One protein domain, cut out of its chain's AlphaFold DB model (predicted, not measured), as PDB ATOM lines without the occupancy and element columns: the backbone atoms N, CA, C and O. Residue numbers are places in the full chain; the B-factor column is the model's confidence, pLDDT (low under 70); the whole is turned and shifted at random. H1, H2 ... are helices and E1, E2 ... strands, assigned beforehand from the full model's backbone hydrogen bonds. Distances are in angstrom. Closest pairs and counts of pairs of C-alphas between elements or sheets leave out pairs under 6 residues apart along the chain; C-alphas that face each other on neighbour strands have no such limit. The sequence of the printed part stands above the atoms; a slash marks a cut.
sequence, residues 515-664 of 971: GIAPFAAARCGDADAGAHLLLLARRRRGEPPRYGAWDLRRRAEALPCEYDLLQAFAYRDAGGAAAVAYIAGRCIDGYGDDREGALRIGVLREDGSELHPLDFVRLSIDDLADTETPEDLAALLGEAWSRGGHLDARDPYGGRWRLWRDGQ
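This is residues 515 to 664 of the 971 residues of an uncharacterized protein of Vulcaniibacterium tengchongense (UniProt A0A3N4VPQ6). Three antiparallel sheets are stacked face to face, only partly overlapping: the long-stranded sheet E5 to E8 lies in the middle, the sheet E1 to E4 covers one side, and the small sheet E9 to E11 lies on the other. The single helix H1 packs on edge strand E5, next to the small sheet. The printed part has 150 residues, running E1 to E9, H1, E10, E11 along the chain; each sheet's order is its chain order, and the class is mostly strand. The whole is compact, with a radius of gyration of the C-alphas of 15.2 A and spans of 45 by 37 by 26 A.

Start at C-alpha 565, (-32.256, 44.611, 24.381), where E5 runs to 572, 23.1 A; then come E6, residues 578 to 588, 32.1 A, E7, 598 to 605, 22.7 A, and E8, 610 to 616. Before them look for E1, 515 to 518, E2, 533 to 538, E3, 546 to 551, and E4, 556 to 563. After them find E9, 618 to 620, H1, 630 to 642, 18.1 A, E10, 647 to 650, and E11, 656 to 659, ending at C-alpha 659, (-17.472, 47.377, 12.963).

E5 to E8 form a meander, each strand the antiparallel neighbour of the one before, in a strongly twisted sheet: look at N 567 and O 583, 2.9 A, N 584 and O 602, 3.0 A, and N 603 and O 612, 3.0 A, within hydrogen-bond range. E1 to E4 form another strongly twisted meander, with N 517 and O 535 at 3.1 A, N 536 and O 548 at 2.8 A, and N 549 and O 559 at 3.0 A. These two sheets are face to face, 11.4 A centre to centre where they face each other; E3 and E6 are near each other, with 6 pairs of C-alphas within 10 A. On E7, the C-alpha of Ile 601 is 6.7 A from that of Arg 618 on E9, their closest pair. The sheet E9 E10 E11 has N 620 and O 648 at 2.8 A, and N 649 and O 657 at 2.8 A. H1 is on the sheet E5 E6 E7 E8, only just at the sheet's level with a height of 3.8 A; its closest C-alphas to E5 are Gly 638 and Tyr 571, 4.5 A apart. Every O i to N i+4 pair in H1 is within hydrogen-bond range. E1 and H1 are apart.

The C-alphas farthest apart are those of Gly 542 and Gly 575, 46.0 A. The printed part has no cut, and its one long link is residues 519 to 532. Mean pLDDT of the printed part is 78.9; look for values under 70 at residues 520 to 529, 588 to 598 and 621 to 631.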
ATOM      1  N   GLY A 515     -46.119  42.113  25.270       90.19
ATOM      2  CA  GLY A 515     -46.059  43.266  24.370       90.19
ATOM      3  C   GLY A 515     -45.840  42.807  22.928       90.19
ATOM      4  O   GLY A 515     -45.127  41.830  22.700       90.19
ATOM      5  N   ILE A 516     -46.486  43.485  21.981       91.19
ATOM      6  CA  ILE A 516     -46.277  43.327  20.539       91.19
ATOM      7  C   ILE A 516     -46.305  44.733  19.951       91.19
ATOM      8  O   ILE A 516     -47.261  45.465  20.202       91.19
ATOM      9  N   ALA A 517     -45.280  45.092  19.190       87.12
ATOM     10  CA  ALA A 517     -45.202  46.364  18.485       87.12
ATOM     11  C   ALA A 517     -44.524  46.157  17.121       87.12
ATOM     12  O   ALA A 517     -43.719  45.233  16.990       87.12
ATOM     13  N   PRO A 518     -44.810  46.978  16.103       82.06
ATOM     14  CA  PRO A 518     -43.900  47.120  14.972       82.06
ATOM     15  C   PRO A 518     -42.528  47.566  15.483       82.06
ATOM     16  O   PRO A 518     -42.438  48.249  16.506       82.06
ATOM     17  N   PHE A 519     -41.451  47.204  14.790       75.31
ATOM     18  CA  PHE A 519     -40.187  47.890  15.049       75.31
ATOM     19  C   PHE A 519     -40.352  49.363  14.673       75.31
ATOM     20  O   PHE A 519     -40.801  49.662  13.568       75.31
ATOM     21  N   ALA A 520     -39.996  50.275  15.581       59.00
ATOM     22  CA  ALA A 520     -39.870  51.684  15.241       59.00
ATOM     23  C   ALA A 520     -38.816  51.783  14.131       59.00
ATOM     24  O   ALA A 520     -37.631  51.550  14.369       59.00
ATOM     25  N   ALA A 521     -39.259  51.989  12.890       49.88
ATOM     26  CA  ALA A 521     -38.365  51.968  11.749       49.88
ATOM     27  C   ALA A 521     -37.411  53.163  11.854       49.88
ATOM     28  O   ALA A 521     -37.794  54.300  11.590       49.88
ATOM     29  N   ALA A 522     -36.158  52.894  12.208       52.12
ATOM     30  CA  ALA A 522     -35.017  53.732  11.872       52.12
ATOM     31  C   ALA A 522     -34.977  53.872  10.338       52.12
ATOM     32  O   ALA A 522     -34.479  52.998   9.624       52.12
ATOM     33  N   ARG A 523     -35.633  54.912   9.809       53.34
ATOM     34  CA  ARG A 523     -35.893  55.063   8.372       53.34
ATOM     35  C   ARG A 523     -34.609  55.430   7.630       53.34
ATOM     36  O   ARG A 523     -34.244  56.595   7.548       53.34
ATOM     37  N   CYS A 524     -33.997  54.459   6.954       49.44
ATOM     38  CA  CYS A 524     -32.948  54.682   5.948       49.44
ATOM     39  C   CYS A 524     -33.518  55.222   4.604       49.44
ATOM     40  O   CYS A 524     -33.157  54.779   3.508       49.44
ATOM     41  N   GLY A 525     -34.477  56.153   4.660       51.16
ATOM     42  CA  GLY A 525     -35.149  56.699   3.472       51.16
ATOM     43  C   GLY A 525     -35.965  55.685   2.649       51.16
ATOM     44  O   GLY A 525     -36.362  56.005   1.533       51.16
ATOM     45  N   ASP A 526     -36.206  54.480   3.174       59.31
ATOM     46  CA  ASP A 526     -37.078  53.456   2.589       59.31
ATOM     47  C   ASP A 526     -38.089  53.033   3.662       59.31
ATOM     48  O   ASP A 526     -37.736  52.354   4.628       59.31
ATOM     49  N   ALA A 527     -39.317  53.544   3.556       57.03
ATOM     50  CA  ALA A 527     -40.333  53.440   4.606       57.03
ATOM     51  C   ALA A 527     -40.824  52.000   4.842       57.03
ATOM     52  O   ALA A 527     -41.391  51.726   5.897       57.03
ATOM     53  N   ASP A 528     -40.565  51.088   3.899       65.81
ATOM     54  CA  ASP A 528     -41.080  49.716   3.923       65.81
ATOM     55  C   ASP A 528     -40.060  48.694   4.462       65.81
ATOM     56  O   ASP A 528     -40.404  47.537   4.738       65.81
ATOM     57  N   ALA A 529     -38.793  49.091   4.632       69.06
ATOM     58  CA  ALA A 529     -37.725  48.195   5.058       69.06
ATOM     59  C   ALA A 529     -37.925  47.739   6.516       69.06
ATOM     60  O   ALA A 529     -37.716  48.497   7.459       69.06
ATOM     61  N   GLY A 530     -38.316  46.474   6.700       73.25
ATOM     62  CA  GLY A 530     -38.552  45.884   8.024       73.25
ATOM     63  C   GLY A 530     -39.993  45.984   8.527       73.25
ATOM     64  O   GLY A 530     -40.278  45.469   9.602       73.25
ATOM     65  N   ALA A 531     -40.926  46.545   7.748       78.12
ATOM     66  CA  ALA A 531     -42.338  46.665   8.138       78.12
ATOM     67  C   ALA A 531     -43.071  45.310   8.279       78.12
ATOM     68  O   ALA A 531     -44.178  45.225   8.814       78.12
ATOM     69  N   HIS A 532     -42.448  44.222   7.815       81.75
ATOM     70  CA  HIS A 532     -42.879  42.846   8.057       81.75
ATOM     71  C   HIS A 532     -42.410  42.277   9.405       81.75
ATOM     72  O   HIS A 532     -42.760  41.138   9.715       81.75
ATOM     73  N   LEU A 533     -41.604  43.003  10.183       87.12
ATOM     74  CA  LEU A 533     -41.070  42.548  11.465       87.12
ATOM     75  C   LEU A 533     -41.830  43.175  12.634       87.12
ATOM     76  O   LEU A 533     -42.065  44.381  12.666       87.12
ATOM     77  N   LEU A 534     -42.158  42.359  13.634       89.06
ATOM     78  CA  LEU A 534     -42.747  42.818  14.893       89.06
ATOM     79  C   LEU A 534     -41.808  42.514  16.060       89.06
ATOM     80  O   LEU A 534     -41.315  41.392  16.176       89.06
ATOM     81  N   LEU A 535     -41.621  43.482  16.952       90.69
ATOM     82  CA  LEU A 535     -40.991  43.302  18.251       90.69
ATOM     83  C   LEU A 535     -41.954  42.560  19.186       90.69
ATOM     84  O   LEU A 535     -43.100  42.965  19.400       90.69
ATOM     85  N   LEU A 536     -41.472  41.467  19.766       93.19
ATOM     86  CA  LEU A 536     -42.193  40.632  20.717       93.19
ATOM     87  C   LEU A 536     -41.593  40.809  22.106       93.19
ATOM     88  O   LEU A 536     -40.384  40.676  22.267       93.19
ATOM     89  N   ALA A 537     -42.425  40.998  23.126       91.75
ATOM     90  CA  ALA A 537     -41.993  40.995  24.519       91.75
ATOM     91  C   ALA A 537     -42.676  39.860  25.291       91.75
ATOM     92  O   ALA A 537     -43.906  39.814  25.404       91.75
ATOM     93  N   ARG A 538     -41.888  38.954  25.881       91.94
ATOM     94  CA  ARG A 538     -42.364  37.961  26.857       91.94
ATOM     95  C   ARG A 538     -41.940  38.386  28.258       91.94
ATOM     96  O   ARG A 538     -40.799  38.768  28.482       91.94
ATOM     97  N   ARG A 539     -42.854  38.281  29.226       84.75
ATOM     98  CA  ARG A 539     -42.570  38.605  30.630       84.75
ATOM     99  C   ARG A 539     -42.860  37.409  31.523       84.75
ATOM    100  O   ARG A 539     -44.004  36.962  31.615       84.75
ATOM    101  N   ARG A 540     -41.831  36.918  32.213       81.44
ATOM    102  CA  ARG A 540     -41.978  35.948  33.305       81.44
ATOM    103  C   ARG A 540     -42.187  36.685  34.625       81.44
ATOM    104  O   ARG A 540     -41.784  37.832  34.803       81.44
ATOM    105  N   ARG A 541     -42.900  36.052  35.555       77.00
ATOM    106  CA  ARG A 541     -43.259  36.681  36.830       77.00
ATOM    107  C   ARG A 541     -41.997  36.901  37.673       77.00
ATOM    108  O   ARG A 541     -41.390  35.929  38.094       77.00
ATOM    109  N   GLY A 542     -41.676  38.163  37.959       74.50
ATOM    110  CA  GLY A 542     -40.497  38.545  38.750       74.50
ATOM    111  C   GLY A 542     -39.225  38.785  37.931       74.50
ATOM    112  O   GLY A 542     -38.211  39.128  38.522       74.50
ATOM    113  N   GLU A 543     -39.283  38.655  36.602       79.44
ATOM    114  CA  GLU A 543     -38.157  38.890  35.689       79.44
ATOM    115  C   GLU A 543     -38.427  40.111  34.781       79.44
ATOM    116  O   GLU A 543     -39.600  40.444  34.529       79.44
ATOM    117  N   PRO A 544     -37.372  40.794  34.289       78.81
ATOM    118  CA  PRO A 544     -37.506  41.792  33.229       78.81
ATOM    119  C   PRO A 544     -38.071  41.162  31.938       78.81
ATOM    120  O   PRO A 544     -37.986  39.944  31.748       78.81
ATOM    121  N   PRO A 545     -38.715  41.960  31.063       84.81
ATOM    122  CA  PRO A 545     -39.182  41.465  29.777       84.81
ATOM    123  C   PRO A 545     -37.998  41.016  28.916       84.81
ATOM    124  O   PRO A 545     -36.952  41.656  28.901       84.81
ATOM    125  N   ARG A 546     -38.190  39.914  28.193       91.94
ATOM    126  CA  ARG A 546     -37.269  39.442  27.159       91.94
ATOM    127  C   ARG A 546     -37.863  39.728  25.791       91.94
ATOM    128  O   ARG A 546     -39.051  39.466  25.570       91.94
ATOM    129  N   TYR A 547     -37.030  40.225  24.893       92.69
ATOM    130  CA  TYR A 547     -37.412  40.676  23.568       92.69
ATOM    131  C   TYR A 547     -37.020  39.667  22.492       92.69
ATOM    132  O   TYR A 547     -35.998  38.988  22.602       92.69
ATOM    133  N   GLY A 548     -37.870  39.547  21.479       93.38
ATOM    134  CA  GLY A 548     -37.698  38.714  20.289       93.38
ATOM    135  C   GLY A 548     -38.341  39.387  19.078       93.38
ATOM    136  O   GLY A 548     -38.876  40.488  19.195       93.38
ATOM    137  N   ALA A 549     -38.324  38.727  17.924       92.31
ATOM    138  CA  ALA A 549     -38.861  39.277  16.681       92.31
ATOM    139  C   ALA A 549     -39.770  38.266  15.972       92.31
ATOM    140  O   ALA A 549     -39.473  37.072  15.949       92.31
ATOM    141  N   TRP A 550     -40.850  38.738  15.352       91.06
ATOM    142  CA  TRP A 550     -41.740  37.959  14.487       91.06
ATOM    143  C   TRP A 550     -41.614  38.421  13.039       91.06
ATOM    144  O   TRP A 550     -41.708  39.616  12.789       91.06
ATOM    145  N   ASP A 551     -41.486  37.498  12.084       88.81
ATOM    146  CA  ASP A 551     -41.539  37.816  10.650       88.81
ATOM    147  C   ASP A 551     -42.929  37.472  10.092       88.81
ATOM    148  O   ASP A 551     -43.317  36.304   9.991       88.81
ATOM    149  N   LEU A 552     -43.686  38.500   9.698       86.50
ATOM    150  CA  LEU A 552     -45.032  38.392   9.130       86.50
ATOM    151  C   LEU A 552     -45.065  37.640   7.792       86.50
ATOM    152  O   LEU A 552     -46.061  36.974   7.501       86.50
ATOM    153  N   ARG A 553     -43.986  37.679   6.997       84.19
ATOM    154  CA  ARG A 553     -43.883  36.946   5.719       84.19
ATOM    155  C   ARG A 553     -43.751  35.449   5.971       84.19
ATOM    156  O   ARG A 553     -44.348  34.644   5.261       84.19
ATOM    157  N   ARG A 554     -42.979  35.081   7.000       86.25
ATOM    158  CA  ARG A 554     -42.753  33.683   7.407       86.25
ATOM    159  C   ARG A 554     -43.845  33.149   8.331       86.25
ATOM    160  O   ARG A 554     -43.998  31.935   8.435       86.25
ATOM    161  N   ARG A 555     -44.598  34.042   8.983       87.44
ATOM    162  CA  ARG A 555     -45.551  33.731  10.060       87.44
ATOM    163  C   ARG A 555     -44.907  32.891  11.168       87.44
ATOM    164  O   ARG A 555     -45.476  31.894  11.610       87.44
ATOM    165  N   ALA A 556     -43.705  33.287  11.576       89.56
ATOM    166  CA  ALA A 556     -42.918  32.602  12.594       89.56
ATOM    167  C   ALA A 556     -42.032  33.591  13.365       89.56
ATOM    168  O   ALA A 556     -41.741  34.685  12.875       89.56
ATOM    169  N   GLU A 557     -41.569  33.183  14.550       88.81
ATOM    170  CA  GLU A 557     -40.527  33.910  15.285       88.81
ATOM    171  C   GLU A 557     -39.235  33.932  14.443       88.81
ATOM    172  O   GLU A 557     -38.713  32.882  14.064       88.81
ATOM    173  N   ALA A 558     -38.742  35.131  14.127       89.38
ATOM    174  CA  ALA A 558     -37.426  35.354  13.526       89.38
ATOM    175  C   ALA A 558     -36.323  35.291  14.590       89.38
ATOM    176  O   ALA A 558     -35.250  34.752  14.342       89.38
ATOM    177  N   LEU A 559     -36.621  35.800  15.790       92.44
ATOM    178  CA  LEU A 559     -35.753  35.732  16.958       92.44
ATOM    179  C   LEU A 559     -36.571  35.309  18.180       92.44
ATOM    180  O   LEU A 559     -37.638  35.889  18.415       92.44
ATOM    181  N   PRO A 560     -36.086  34.349  18.987       92.38
ATOM    182  CA  PRO A 560     -36.757  33.977  20.223       92.38
ATOM    183  C   PRO A 560     -36.686  35.125  21.239       92.38
ATOM    184  O   PRO A 560     -35.750  35.926  21.229       92.38
ATOM    185  N   CYS A 561     -37.661  35.198  22.149       91.94
ATOM    186  CA  CYS A 561     -37.667  36.189  23.232       91.94
ATOM    187  C   CYS A 561     -36.628  35.864  24.323       91.94
ATOM    188  O   CYS A 561     -36.999  35.426  25.415       91.94
ATOM    189  N   GLU A 562     -35.346  36.065  24.025       91.38
ATOM    190  CA  GLU A 562     -34.210  35.781  24.920       91.38
ATOM    191  C   GLU A 562     -33.317  37.005  25.183       91.38
ATOM    192  O   GLU A 562     -32.492  36.978  26.101       91.38
ATOM    193  N   TYR A 563     -33.512  38.095  24.440       91.31
ATOM    194  CA  TYR A 563     -32.673  39.289  24.506       91.31
ATOM    195  C   TYR A 563     -33.176  40.281  25.562       91.31
ATOM    196  O   TYR A 563     -34.380  40.448  25.743       91.31
ATOM    197  N   ASP A 564     -32.254  40.927  26.274       88.25
ATOM    198  CA  ASP A 564     -32.549  42.017  27.218       88.25
ATOM    199  C   ASP A 564     -32.738  43.357  26.488       88.25
ATOM    200  O   ASP A 564     -33.480  44.220  26.952       88.25
ATOM    201  N   LEU A 565     -32.117  43.494  25.313       87.31
ATOM    202  CA  LEU A 565     -32.256  44.611  24.381       87.31
ATOM    203  C   LEU A 565     -32.412  44.041  22.968       87.31
ATOM    204  O   LEU A 565     -31.627  43.180  22.570       87.31
ATOM    205  N   LEU A 566     -33.396  44.511  22.206       89.62
ATOM    206  CA  LEU A 566     -33.526  44.151  20.798       89.62
ATOM    207  C   LEU A 566     -34.119  45.311  20.007       89.62
ATOM    208  O   LEU A 566     -35.256  45.695  20.261       89.62
ATOM    209  N   GLN A 567     -33.371  45.810  19.028       87.19
ATOM    210  CA  GLN A 567     -33.808  46.891  18.151       87.19
ATOM    211  C   GLN A 567     -33.446  46.570  16.703       87.19
ATOM    212  O   GLN A 567     -32.294  46.262  16.413       87.19
ATOM    213  N   ALA A 568     -34.412  46.628  15.787       86.69
ATOM    214  CA  ALA A 568     -34.141  46.477  14.361       86.69
ATOM    215  C   ALA A 568     -33.724  47.815  13.739       86.69
ATOM    216  O   ALA A 568     -34.201  48.874  14.146       86.69
ATOM    217  N   PHE A 569     -32.878  47.756  12.716       84.44
ATOM    218  CA  PHE A 569     -32.510  48.911  11.907       84.44
ATOM    219  C   PHE A 569     -32.333  48.522  10.441       84.44
ATOM    220  O   PHE A 569     -31.934  47.397  10.121       84.44
ATOM    221  N   ALA A 570     -32.645  49.460   9.548       85.25
ATOM    222  CA  ALA A 570     -32.506  49.288   8.110       85.25
ATOM    223  C   ALA A 570     -31.243  49.991   7.597       85.25
ATOM    224  O   ALA A 570     -30.894  51.073   8.062       85.25
ATOM    225  N   TYR A 571     -30.574  49.399   6.611       85.25
ATOM    226  CA  TYR A 571     -29.411  49.982   5.941       85.25
ATOM    227  C   TYR A 571     -29.378  49.582   4.462       85.25
ATOM    228  O   TYR A 571     -30.027  48.621   4.048       85.25
ATOM    229  N   ARG A 572     -28.608  50.301   3.641       86.25
ATOM    230  CA  ARG A 572     -28.328  49.908   2.254       86.25
ATOM    231  C   ARG A 572     -27.145  48.955   2.208       86.25
ATOM    232  O   ARG A 572     -26.081  49.255   2.753       86.25
ATOM    233  N   ASP A 573     -27.311  47.824   1.535       83.31
ATOM    234  CA  ASP A 573     -26.233  46.867   1.297       83.31
ATOM    235  C   ASP A 573     -25.221  47.377   0.245       83.31
ATOM    236  O   ASP A 573     -25.284  48.516  -0.231       83.31
ATOM    237  N   ALA A 574     -24.232  46.551  -0.116       80.31
ATOM    238  CA  ALA A 574     -23.234  46.913  -1.127       80.31
ATOM    239  C   ALA A 574     -23.823  47.108  -2.539       80.31
ATOM    240  O   ALA A 574     -23.223  47.810  -3.351       80.31
ATOM    241  N   GLY A 575     -24.983  46.509  -2.829       79.38
ATOM    242  CA  GLY A 575     -25.734  46.681  -4.073       79.38
ATOM    243  C   GLY A 575     -26.737  47.839  -4.039       79.38
ATOM    244  O   GLY A 575     -27.375  48.107  -5.055       79.38
ATOM    245  N   GLY A 576     -26.877  48.528  -2.901       78.69
ATOM    246  CA  GLY A 576     -27.834  49.614  -2.685       78.69
ATOM    247  C   GLY A 576     -29.245  49.157  -2.294       78.69
ATOM    248  O   GLY A 576     -30.120  50.012  -2.118       78.69
ATOM    249  N   ALA A 577     -29.471  47.847  -2.144       81.94
ATOM    250  CA  ALA A 577     -30.746  47.281  -1.720       81.94
ATOM    251  C   ALA A 577     -30.953  47.479  -0.213       81.94
ATOM    252  O   ALA A 577     -29.996  47.464   0.563       81.94
ATOM    253  N   ALA A 578     -32.206  47.671   0.203       82.44
ATOM    254  CA  ALA A 578     -32.550  47.767   1.614       82.44
ATOM    255  C   ALA A 578     -32.379  46.401   2.299       82.44
ATOM    256  O   ALA A 578     -32.912  45.390   1.839       82.44
ATOM    257  N   ALA A 579     -31.643  46.391   3.405       85.31
ATOM    258  CA  ALA A 579     -31.411  45.244   4.270       85.31
ATOM    259  C   ALA A 579     -31.758  45.609   5.720       85.31
ATOM    260  O   ALA A 579     -31.755  46.785   6.088       85.31
ATOM    261  N   VAL A 580     -32.053  44.598   6.540       87.44
ATOM    262  CA  VAL A 580     -32.402  44.768   7.958       87.44
ATOM    263  C   VAL A 580     -31.443  43.967   8.836       87.44
ATOM    264  O   VAL A 580     -31.043  42.852   8.495       87.44
ATOM    265  N   ALA A 581     -31.074  44.537   9.975       89.38
ATOM    266  CA  ALA A 581     -30.296  43.890  11.024       89.38
ATOM    267  C   ALA A 581     -30.887  44.230  12.400       89.38
ATOM    268  O   ALA A 581     -31.757  45.094  12.515       89.38
ATOM    269  N   TYR A 582     -30.423  43.540  13.440       89.19
ATOM    270  CA  TYR A 582     -30.830  43.783  14.821       89.19
ATOM    271  C   TYR A 582     -29.629  44.131  15.688       89.19
ATOM    272  O   TYR A 582     -28.637  43.406  15.697       89.19
ATOM    273  N   ILE A 583     -29.754  45.183  16.484       89.12
ATOM    274  CA  ILE A 583     -28.938  45.396  17.675       89.12
ATOM    275  C   ILE A 583     -29.509  44.481  18.750       89.12
ATOM    276  O   ILE A 583     -30.685  44.595  19.101       89.12
ATOM    277  N   ALA A 584     -28.694  43.564  19.253       90.81
ATOM    278  CA  ALA A 584     -29.111  42.582  20.240       90.81
ATOM    279  C   ALA A 584     -28.232  42.688  21.483       90.81
ATOM    280  O   ALA A 584     -27.007  42.706  21.379       90.81
ATOM    281  N   GLY A 585     -28.865  42.740  22.653       89.81
ATOM    282  CA  GLY A 585     -28.193  42.793  23.940       89.81
ATOM    283  C   GLY A 585     -28.630  41.671  24.873       89.81
ATOM    284  O   GLY A 585     -29.818  41.348  24.954       89.81
ATOM    285  N   ARG A 586     -27.679  41.082  25.598       88.75
ATOM    286  CA  ARG A 586     -27.932  40.056  26.615       88.75
ATOM    287  C   ARG A 586     -27.060  40.281  27.846       88.75
ATOM    288  O   ARG A 586     -25.845  40.405  27.728       88.75
ATOM    289  N   CYS A 587     -27.659  40.289  29.029       80.94
ATOM    290  CA  CYS A 587     -26.924  40.260  30.285       80.94
ATOM    291  C   CYS A 587     -26.313  38.869  30.476       80.94
ATOM    292  O   CYS A 587     -27.020  37.855  30.427       80.94
ATOM    293  N   ILE A 588     -24.996  38.817  30.675       69.31
ATOM    294  CA  ILE A 588     -24.259  37.574  30.924       69.31
ATOM    295  C   ILE A 588     -23.717  37.604  32.355       69.31
ATOM    296  O   ILE A 588     -22.971  38.511  32.723       69.31
ATOM    297  N   ASP A 589     -24.077  36.602  33.158       56.53
ATOM    298  CA  ASP A 589     -23.581  36.451  34.527       56.53
ATOM    299  C   ASP A 589     -22.135  35.914  34.536       56.53
ATOM    300  O   ASP A 589     -21.841  34.898  33.901       56.53
ATOM    301  N   GLY A 590     -21.242  36.540  35.318       52.31
ATOM    302  CA  GLY A 590     -19.971  35.927  35.738       52.31
ATOM    303  C   GLY A 590     -18.681  36.364  35.031       52.31
ATOM    304  O   GLY A 590     -17.732  35.582  35.010       52.31
ATOM    305  N   TYR A 591     -18.596  37.584  34.492       40.31
ATOM    306  CA  TYR A 591     -17.353  38.113  33.909       40.31
ATOM    307  C   TYR A 591     -17.013  39.502  34.474       40.31
ATOM    308  O   TYR A 591     -17.645  40.485  34.101       40.31
ATOM    309  N   GLY A 592     -16.002  39.575  35.351       46.94
ATOM    310  CA  GLY A 592     -15.568  40.804  36.040       46.94
ATOM    311  C   GLY A 592     -15.941  40.835  37.529       46.94
ATOM    312  O   GLY A 592     -16.860  40.138  37.951       46.94
ATOM    313  N   ASP A 593     -15.183  41.597  38.325       43.69
ATOM    314  CA  ASP A 593     -15.212  41.591  39.804       43.69
ATOM    315  C   ASP A 593     -16.457  42.275  40.418       43.69
ATOM    316  O   ASP A 593     -16.667  42.221  41.630       43.69
ATOM    317  N   ASP A 594     -17.334  42.851  39.588       42.62
ATOM    318  CA  ASP A 594     -18.538  43.545  40.037       42.62
ATOM    319  C   ASP A 594     -19.802  42.711  39.796       42.62
ATOM    320  O   ASP A 594     -20.132  42.269  38.695       42.62
ATOM    321  N   ARG A 595     -20.513  42.463  40.897       45.06
ATOM    322  CA  ARG A 595     -21.743  41.675  40.968       45.06
ATOM    323  C   ARG A 595     -22.936  42.468  40.426       45.06
ATOM    324  O   ARG A 595     -23.711  42.977  41.220       45.06
ATOM    325  N   GLU A 596     -23.095  42.514  39.107       45.94
ATOM    326  CA  GLU A 596     -24.358  42.724  38.376       45.94
ATOM    327  C   GLU A 596     -24.096  42.420  36.886       45.94
ATOM    328  O   GLU A 596     -23.085  42.849  36.337       45.94
ATOM    329  N   GLY A 597     -24.932  41.599  36.238       55.84
ATOM    330  CA  GLY A 597     -24.666  41.101  34.880       55.84
ATOM    331  C   GLY A 597     -24.492  42.231  33.860       55.84
ATOM    332  O   GLY A 597     -25.432  42.983  33.607       55.84
ATOM    333  N   ALA A 598     -23.306  42.338  33.254       68.25
ATOM    334  CA  ALA A 598     -23.023  43.349  32.239       68.25
ATOM    335  C   ALA A 598     -23.778  43.033  30.936       68.25
ATOM    336  O   ALA A 598     -23.731  41.900  30.439       68.25
ATOM    337  N   LEU A 599     -24.465  44.035  30.377       81.38
ATOM    338  CA  LEU A 599     -25.132  43.925  29.083       81.38
ATOM    339  C   LEU A 599     -24.077  43.770  27.983       81.38
ATOM    340  O   LEU A 599     -23.224  44.637  27.794       81.38
ATOM    341  N   ARG A 600     -24.146  42.657  27.253       86.50
ATOM    342  CA  ARG A 600     -23.332  42.398  26.068       86.50
ATOM    343  C   ARG A 600     -24.123  42.685  24.819       86.50
ATOM    344  O   ARG A 600     -25.199  42.120  24.665       86.50
ATOM    345  N   ILE A 601     -23.582  43.522  23.950       88.81
ATOM    346  CA  ILE A 601     -24.244  44.025  22.755       88.81
ATOM    347  C   ILE A 601     -23.506  43.502  21.524       88.81
ATOM    348  O   ILE A 601     -22.277  43.441  21.501       88.81
ATOM    349  N   GLY A 602     -24.267  43.118  20.508       89.94
ATOM    350  CA  GLY A 602     -23.781  42.698  19.200       89.94
ATOM    351  C   GLY A 602     -24.787  43.051  18.111       89.94
ATOM    352  O   GLY A 602     -25.821  43.675  18.373       89.94
ATOM    353  N   VAL A 603     -24.488  42.634  16.881       91.25
ATOM    354  CA  VAL A 603     -25.363  42.863  15.728       91.25
ATOM    355  C   VAL A 603     -25.697  41.538  15.057       91.25
ATOM    356  O   VAL A 603     -24.811  40.776  14.670       91.25
ATOM    357  N   LEU A 604     -26.987  41.273  14.886       92.25
ATOM    358  CA  LEU A 604     -27.517  40.092  14.213       92.25
ATOM    359  C   LEU A 604     -28.051  40.475  12.834       92.25
ATOM    360  O   LEU A 604     -28.594  41.561  12.642       92.25
ATOM    361  N   ARG A 605     -27.940  39.569  11.865       90.00
ATOM    362  CA  ARG A 605     -28.622  39.692  10.571       90.00
ATOM    363  C   ARG A 605     -30.129  39.471  10.741       90.00
ATOM    364  O   ARG A 605     -30.573  38.923  11.748       90.00
ATOM    365  N   GLU A 606     -30.917  39.822   9.725       87.00
ATOM    366  CA  GLU A 606     -32.377  39.610   9.703       87.00
ATOM    367  C   GLU A 606     -32.804  38.156  10.004       87.00
ATOM    368  O   GLU A 606     -33.854  37.918  10.602       87.00
ATOM    369  N   ASP A 607     -31.989  37.177   9.600       84.88
ATOM    370  CA  ASP A 607     -32.224  35.748   9.841       84.88
ATOM    371  C   ASP A 607     -31.799  35.264  11.238       84.88
ATOM    372  O   ASP A 607     -31.953  34.082  11.547       84.88
ATOM    373  N   GLY A 608     -31.275  36.170  12.065       85.56
ATOM    374  CA  GLY A 608     -30.787  35.914  13.412       85.56
ATOM    375  C   GLY A 608     -29.355  35.388  13.491       85.56
ATOM    376  O   GLY A 608     -28.872  35.148  14.594       85.56
ATOM    377  N   SER A 609     -28.654  35.219  12.365       89.25
ATOM    378  CA  SER A 609     -27.231  34.866  12.384       89.25
ATOM    379  C   SER A 609     -26.371  36.032  12.875       89.25
ATOM    380  O   SER A 609     -26.647  37.195  12.581       89.25
ATOM    381  N   GLU A 610     -25.295  35.735  13.600       89.81
ATOM    382  CA  GLU A 610     -24.382  36.762  14.107       89.81
ATOM    383  C   GLU A 610     -23.638  37.447  12.948       89.81
ATOM    384  O   GLU A 610     -22.999  36.794  12.111       89.81
ATOM    385  N   LEU A 611     -23.759  38.775  12.878       91.00
ATOM    386  CA  LEU A 611     -22.941  39.631  12.017       91.00
ATOM    387  C   LEU A 611     -21.731  40.145  12.800       91.00
ATOM    388  O   LEU A 611     -20.611  40.031  12.315       91.00
ATOM    389  N   HIS A 612     -21.981  40.629  14.018       91.50
ATOM    390  CA  HIS A 612     -20.982  40.972  15.029       91.50
ATOM    391  C   HIS A 612     -21.366  40.296  16.349       91.50
ATOM    392  O   HIS A 612     -22.526  40.424  16.759       91.50
ATOM    393  N   PRO A 613     -20.442  39.577  17.007       88.75
ATOM    394  CA  PRO A 613     -20.753  38.823  18.218       88.75
ATOM    395  C   PRO A 613     -21.176  39.750  19.365       88.75
ATOM    396  O   PRO A 613     -20.834  40.935  19.389       88.75
ATOM    397  N   LEU A 614     -21.911  39.205  20.338       85.75
ATOM    398  CA  LEU A 614     -22.298  39.909  21.567       85.75
ATOM    399  C   LEU A 614     -21.103  39.997  22.536       85.75
ATOM    400  O   LEU A 614     -21.138  39.449  23.636       85.75
ATOM    401  N   ASP A 615     -20.041  40.683  22.122       85.88
ATOM    402  CA  ASP A 615     -18.802  40.839  22.897       85.88
ATOM    403  C   ASP A 615     -18.596  42.276  23.406       85.88
ATOM    404  O   ASP A 615     -17.764  42.519  24.284       85.88
ATOM    405  N   PHE A 616     -19.391  43.233  22.925       85.75
ATOM    406  CA  PHE A 616     -19.216  44.655  23.214       85.75
ATOM    407  C   PHE A 616     -20.058  45.104  24.409       85.75
ATOM    408  O   PHE A 616     -21.090  44.515  24.720       85.75
ATOM    409  N   VAL A 617     -19.613  46.150  25.103       84.25
ATOM    410  CA  VAL A 617     -20.374  46.801  26.188       84.25
ATOM    411  C   VAL A 617     -21.054  48.088  25.727       84.25
ATOM    412  O   VAL A 617     -21.966  48.574  26.387       84.25
ATOM    413  N   ARG A 618     -20.608  48.644  24.596       80.50
ATOM    414  CA  ARG A 618     -21.133  49.879  24.011       80.50
ATOM    415  C   ARG A 618     -20.972  49.849  22.499       80.50
ATOM    416  O   ARG A 618     -19.929  49.413  22.012       80.50
ATOM    417  N   LEU A 619     -21.984  50.352  21.803       78.69
ATOM    418  CA  LEU A 619     -21.972  50.689  20.383       78.69
ATOM    419  C   LEU A 619     -22.256  52.196  20.270       78.69
ATOM    420  O   LEU A 619     -23.077  52.702  21.034       78.69
ATOM    421  N   SER A 620     -21.565  52.910  19.387       74.06
ATOM    422  CA  SER A 620     -21.700  54.365  19.219       74.06
ATOM    423  C   SER A 620     -21.218  54.833  17.849       74.06
ATOM    424  O   SER A 620     -20.437  54.150  17.191       74.06
ATOM    425  N   ILE A 621     -21.605  56.037  17.444       61.47
ATOM    426  CA  ILE A 621     -21.036  56.700  16.268       61.47
ATOM    427  C   ILE A 621     -20.254  57.926  16.748       61.47
ATOM    428  O   ILE A 621     -20.774  58.724  17.522       61.47
ATOM    429  N   ASP A 622     -18.987  58.038  16.340       57.22
ATOM    430  CA  ASP A 622     -18.116  59.198  16.590       57.22
ATOM    431  C   ASP A 622     -17.896  59.555  18.082       57.22
ATOM    432  O   ASP A 622     -17.707  60.720  18.429       57.22
ATOM    433  N   ASP A 623     -17.883  58.557  18.980       52.66
ATOM    434  CA  ASP A 623     -17.682  58.741  20.439       52.66
ATOM    435  C   ASP A 623     -18.696  59.747  21.071       52.66
ATOM    436  O   ASP A 623     -18.415  60.363  22.105       52.66
ATOM    437  N   LEU A 624     -19.892  59.916  20.475       43.78
ATOM    438  CA  LEU A 624     -20.953  60.788  20.999       43.78
ATOM    439  C   LEU A 624     -21.479  60.306  22.371       43.78
ATOM    440  O   LEU A 624     -21.518  59.110  22.695       43.78
ATOM    441  N   ALA A 625     -21.815  61.291  23.212       38.62
ATOM    442  CA  ALA A 625     -22.166  61.147  24.625       38.62
ATOM    443  C   ALA A 625     -23.442  60.311  24.870       38.62
ATOM    444  O   ALA A 625     -24.246  60.100  23.972       38.62
ATOM    445  N   ASP A 626     -23.609  59.853  26.117       43.16
ATOM    446  CA  ASP A 626     -24.561  58.849  26.648       43.16
ATOM    447  C   ASP A 626     -26.081  59.135  26.495       43.16
ATOM    448  O   ASP A 626     -26.876  58.694  27.324       43.16
ATOM    449  N   THR A 627     -26.520  59.886  25.484       43.78
ATOM    450  CA  THR A 627     -27.904  60.379  25.367       43.78
ATOM    451  C   THR A 627     -28.741  59.730  24.266       43.78
ATOM    452  O   THR A 627     -29.899  60.107  24.116       43.78
ATOM    453  N   GLU A 628     -28.213  58.771  23.508       59.09
ATOM    454  CA  GLU A 628     -28.966  58.135  22.419       59.09
ATOM    455  C   GLU A 628     -29.882  57.026  22.948       59.09
ATOM    456  O   GLU A 628     -29.445  56.096  23.636       59.09
ATOM    457  N   THR A 629     -31.172  57.109  22.620       67.31
ATOM    458  CA  THR A 629     -32.079  55.972  22.805       67.31
ATOM    459  C   THR A 629     -31.680  54.835  21.851       67.31
ATOM    460  O   THR A 629     -31.036  55.086  20.827       67.31
ATOM    461  N   PRO A 630     -32.023  53.563  22.136       66.00
ATOM    462  CA  PRO A 630     -31.794  52.465  21.192       66.00
ATOM    463  C   PRO A 630     -32.333  52.749  19.780       66.00
ATOM    464  O   PRO A 630     -31.755  52.284  18.798       66.00
ATOM    465  N   GLU A 631     -33.417  53.515  19.681       69.44
ATOM    466  CA  GLU A 631     -34.032  53.976  18.441       69.44
ATOM    467  C   GLU A 631     -33.157  54.989  17.683       69.44
ATOM    468  O   GLU A 631     -32.948  54.821  16.477       69.44
ATOM    469  N   ASP A 632     -32.595  55.983  18.376       71.38
ATOM    470  CA  ASP A 632     -31.676  56.968  17.779       71.38
ATOM    471  C   ASP A 632     -30.401  56.289  17.285       71.38
ATOM    472  O   ASP A 632     -29.972  56.486  16.144       71.38
ATOM    473  N   LEU A 633     -29.854  55.394  18.112       72.19
ATOM    474  CA  LEU A 633     -28.692  54.590  17.760       72.19
ATOM    475  C   LEU A 633     -28.983  53.746  16.513       72.19
ATOM    476  O   LEU A 633     -28.181  53.718  15.584       72.19
ATOM    477  N   ALA A 634     -30.145  53.093  16.435       76.81
ATOM    478  CA  ALA A 634     -30.565  52.335  15.256       76.81
ATOM    479  C   ALA A 634     -30.649  53.198  13.982       76.81
ATOM    480  O   ALA A 634     -30.243  52.741  12.909       76.81
ATOM    481  N   ALA A 635     -31.139  54.437  14.083       76.25
ATOM    482  CA  ALA A 635     -31.223  55.371  12.959       76.25
ATOM    483  C   ALA A 635     -29.841  55.804  12.464       76.25
ATOM    484  O   ALA A 635     -29.534  55.659  11.274       76.25
ATOM    485  N   LEU A 636     -28.989  56.254  13.382       76.56
ATOM    486  CA  LEU A 636     -27.629  56.684  13.080       76.56
ATOM    487  C   LEU A 636     -26.806  55.528  12.493       76.56
ATOM    488  O   LEU A 636     -26.088  55.702  11.505       76.56
ATOM    489  N   LEU A 637     -26.967  54.318  13.037       77.88
ATOM    490  CA  LEU A 637     -26.330  53.101  12.531       77.88
ATOM    491  C   LEU A 637     -26.738  52.773  11.101       77.88
ATOM    492  O   LEU A 637     -25.881  52.503  10.251       77.88
ATOM    493  N   GLY A 638     -28.045  52.805  10.837       80.56
ATOM    494  CA  GLY A 638     -28.591  52.587   9.505       80.56
ATOM    495  C   GLY A 638     -27.989  53.551   8.487       80.56
ATOM    496  O   GLY A 638     -27.574  53.138   7.400       80.56
ATOM    497  N   GLU A 639     -27.860  54.823   8.856       82.56
ATOM    498  CA  GLU A 639     -27.269  55.852   8.007       82.56
ATOM    499  C   GLU A 639     -25.760  55.660   7.790       82.56
ATOM    500  O   GLU A 639     -25.298  55.666   6.640       82.56
ATOM    501  N   ALA A 640     -24.994  55.438   8.860       82.69
ATOM    502  CA  ALA A 640     -23.548  55.250   8.793       82.69
ATOM    503  C   ALA A 640     -23.180  54.081   7.867       82.69
ATOM    504  O   ALA A 640     -22.368  54.235   6.950       82.69
ATOM    505  N   TRP A 641     -23.832  52.927   8.026       87.88
ATOM    506  CA  TRP A 641     -23.602  51.767   7.163       87.88
ATOM    507  C   TRP A 641     -24.076  51.982   5.726       87.88
ATOM    508  O   TRP A 641     -23.421  51.514   4.790       87.88
ATOM    509  N   SER A 642     -25.159  52.732   5.520       85.94
ATOM    510  CA  SER A 642     -25.652  53.057   4.175       85.94
ATOM    511  C   SER A 642     -24.699  53.951   3.390       85.94
ATOM    512  O   SER A 642     -24.618  53.838   2.167       85.94
ATOM    513  N   ARG A 643     -23.924  54.792   4.085       85.06
ATOM    514  CA  ARG A 643     -22.847  55.612   3.506       85.06
ATOM    515  C   ARG A 643     -21.520  54.851   3.355       85.06
ATOM    516  O   ARG A 643     -20.543  55.421   2.875       85.06
ATOM    517  N   GLY A 644     -21.467  53.574   3.743       83.81
ATOM    518  CA  GLY A 644     -20.241  52.769   3.742       83.81
ATOM    519  C   GLY A 644     -19.282  53.091   4.895       83.81
ATOM    520  O   GLY A 644     -18.097  52.773   4.803       83.81
ATOM    521  N   GLY A 645     -19.779  53.734   5.954       85.00
ATOM    522  CA  GLY A 645     -19.053  53.995   7.191       85.00
ATOM    523  C   GLY A 645     -18.919  52.760   8.087       85.00
ATOM    524  O   GLY A 645     -19.211  51.630   7.688       85.00
ATOM    525  N   HIS A 646     -18.460  52.997   9.312       85.62
ATOM    526  CA  HIS A 646     -18.300  51.992  10.361       85.62
ATOM    527  C   HIS A 646     -19.063  52.410  11.615       85.62
ATOM    528  O   HIS A 646     -19.525  53.542  11.724       85.62
ATOM    529  N   LEU A 647     -19.181  51.466  12.536       84.75
ATOM    530  CA  LEU A 647     -19.721  51.634  13.873       84.75
ATOM    531  C   LEU A 647     -18.575  51.530  14.882       84.75
ATOM    532  O   LEU A 647     -17.799  50.579  14.798       84.75
ATOM    533  N   ASP A 648     -18.484  52.453  15.833       85.62
ATOM    534  CA  ASP A 648     -17.535  52.337  16.936       85.62
ATOM    535  C   ASP A 648     -18.105  51.456  18.050       85.62
ATOM    536  O   ASP A 648     -19.271  51.543  18.433       85.62
ATOM    537  N   ALA A 649     -17.269  50.591  18.600       85.56
ATOM    538  CA  ALA A 649     -17.645  49.703  19.681       85.56
ATOM    539  C   ALA A 649     -16.573  49.688  20.765       85.56
ATOM    540  O   ALA A 649     -15.381  49.854  20.496       85.56
ATOM    541  N   ARG A 650     -16.999  49.468  22.010       85.88
ATOM    542  CA  ARG A 650     -16.083  49.231  23.129       85.88
ATOM    543  C   ARG A 650     -16.228  47.818  23.643       85.88
ATOM    544  O   ARG A 650     -17.338  47.351  23.904       85.88
ATOM    545  N   ASP A 651     -15.096  47.156  23.806       84.88
ATOM    546  CA  ASP A 651     -15.012  45.867  24.473       84.88
ATOM    547  C   ASP A 651     -14.977  46.058  26.013       84.88
ATOM    548  O   ASP A 651     -14.766  47.172  26.505       84.88
ATOM    549  N   PRO A 652     -15.216  45.004  26.813       78.19
ATOM    550  CA  PRO A 652     -15.208  45.091  28.280       78.19
ATOM    551  C   PRO A 652     -13.879  45.496  28.914       78.19
ATOM    552  O   PRO A 652     -13.861  45.837  30.093       78.19
ATOM    553  N   TYR A 653     -12.777  45.405  28.180       79.31
ATOM    554  CA  TYR A 653     -11.442  45.752  28.654       79.31
ATOM    555  C   TYR A 653     -11.071  47.196  28.289       79.31
ATOM    556  O   TYR A 653      -9.953  47.628  28.560       79.31
ATOM    557  N   GLY A 654     -12.005  47.949  27.696       77.50
ATOM    558  CA  GLY A 654     -11.805  49.326  27.255       77.50
ATOM    559  C   GLY A 654     -11.195  49.446  25.858       77.50
ATOM    560  O   GLY A 654     -10.914  50.562  25.423       77.50
ATOM    561  N   GLY A 655     -11.005  48.335  25.140       81.62
ATOM    562  CA  GLY A 655     -10.529  48.358  23.763       81.62
ATOM    563  C   GLY A 655     -11.576  48.957  22.827       81.62
ATOM    564  O   GLY A 655     -12.772  48.675  22.939       81.62
ATOM    565  N   ARG A 656     -11.120  49.809  21.904       86.81
ATOM    566  CA  ARG A 656     -11.957  50.436  20.875       86.81
ATOM    567  C   ARG A 656     -11.896  49.643  19.578       86.81
ATOM    568  O   ARG A 656     -10.818  49.249  19.131       86.81
ATOM    569  N   TRP A 657     -13.062  49.445  18.981       88.75
ATOM    570  CA  TRP A 657     -13.281  48.634  17.792       88.75
ATOM    571  C   TRP A 657     -14.095  49.403  16.769       88.75
ATOM    572  O   TRP A 657     -14.943  50.212  17.123       88.75
ATOM    573  N   ARG A 658     -13.865  49.101  15.497       88.62
ATOM    574  CA  ARG A 658     -14.668  49.567  14.372       88.62
ATOM    575  C   ARG A 658     -15.325  48.368  13.714       88.62
ATOM    576  O   ARG A 658     -14.646  47.378  13.445       88.62
ATOM    577  N   LEU A 659     -16.629  48.453  13.474       89.25
ATOM    578  CA  LEU A 659     -17.472  47.377  12.963       89.25
ATOM    579  C   LEU A 659     -18.115  47.801  11.640       89.25
ATOM    580  O   LEU A 659     -18.774  48.840  11.555       89.25
ATOM    581  N   TRP A 660     -17.961  46.986  10.603       89.25
ATOM    582  CA  TRP A 660     -18.503  47.256   9.272       89.25
ATOM    583  C   TRP A 660     -19.692  46.352   8.943       89.25
ATOM    584  O   TRP A 660     -19.844  45.250   9.473       89.25
ATOM    585  N   ARG A 661     -20.536  46.810   8.014       88.44
ATOM    586  CA  ARG A 661     -21.750  46.100   7.567       88.44
ATOM    587  C   ARG A 661     -21.501  44.721   6.939       88.44
ATOM    588  O   ARG A 661     -22.436  43.942   6.790       88.44
ATOM    589  N   ASP A 662     -20.272  44.427   6.522       87.38
ATOM    590  CA  ASP A 662     -19.867  43.143   5.938       87.38
ATOM    591  C   ASP A 662     -19.376  42.126   6.986       87.38
ATOM    592  O   ASP A 662     -19.058  40.987   6.639       87.38
ATOM    593  N   GLY A 663     -19.360  42.510   8.267       87.25
ATOM    594  CA  GLY A 663     -18.873  41.683   9.369       87.25
ATOM    595  C   GLY A 663     -17.380  41.851   9.652       87.25
ATOM    596  O   GLY A 663     -16.861  41.174  10.536       87.25
ATOM    597  N   GLN A 664     -16.668  42.736   8.941       88.75
ATOM    598  CA  GLN A 664     -15.309  43.092   9.341       88.75
ATOM    599  C   GLN A 664     -15.337  43.838  10.676       88.75
ATOM    600  O   GLN A 664     -16.175  44.714  10.899       88.75
TER     601      GLN A 664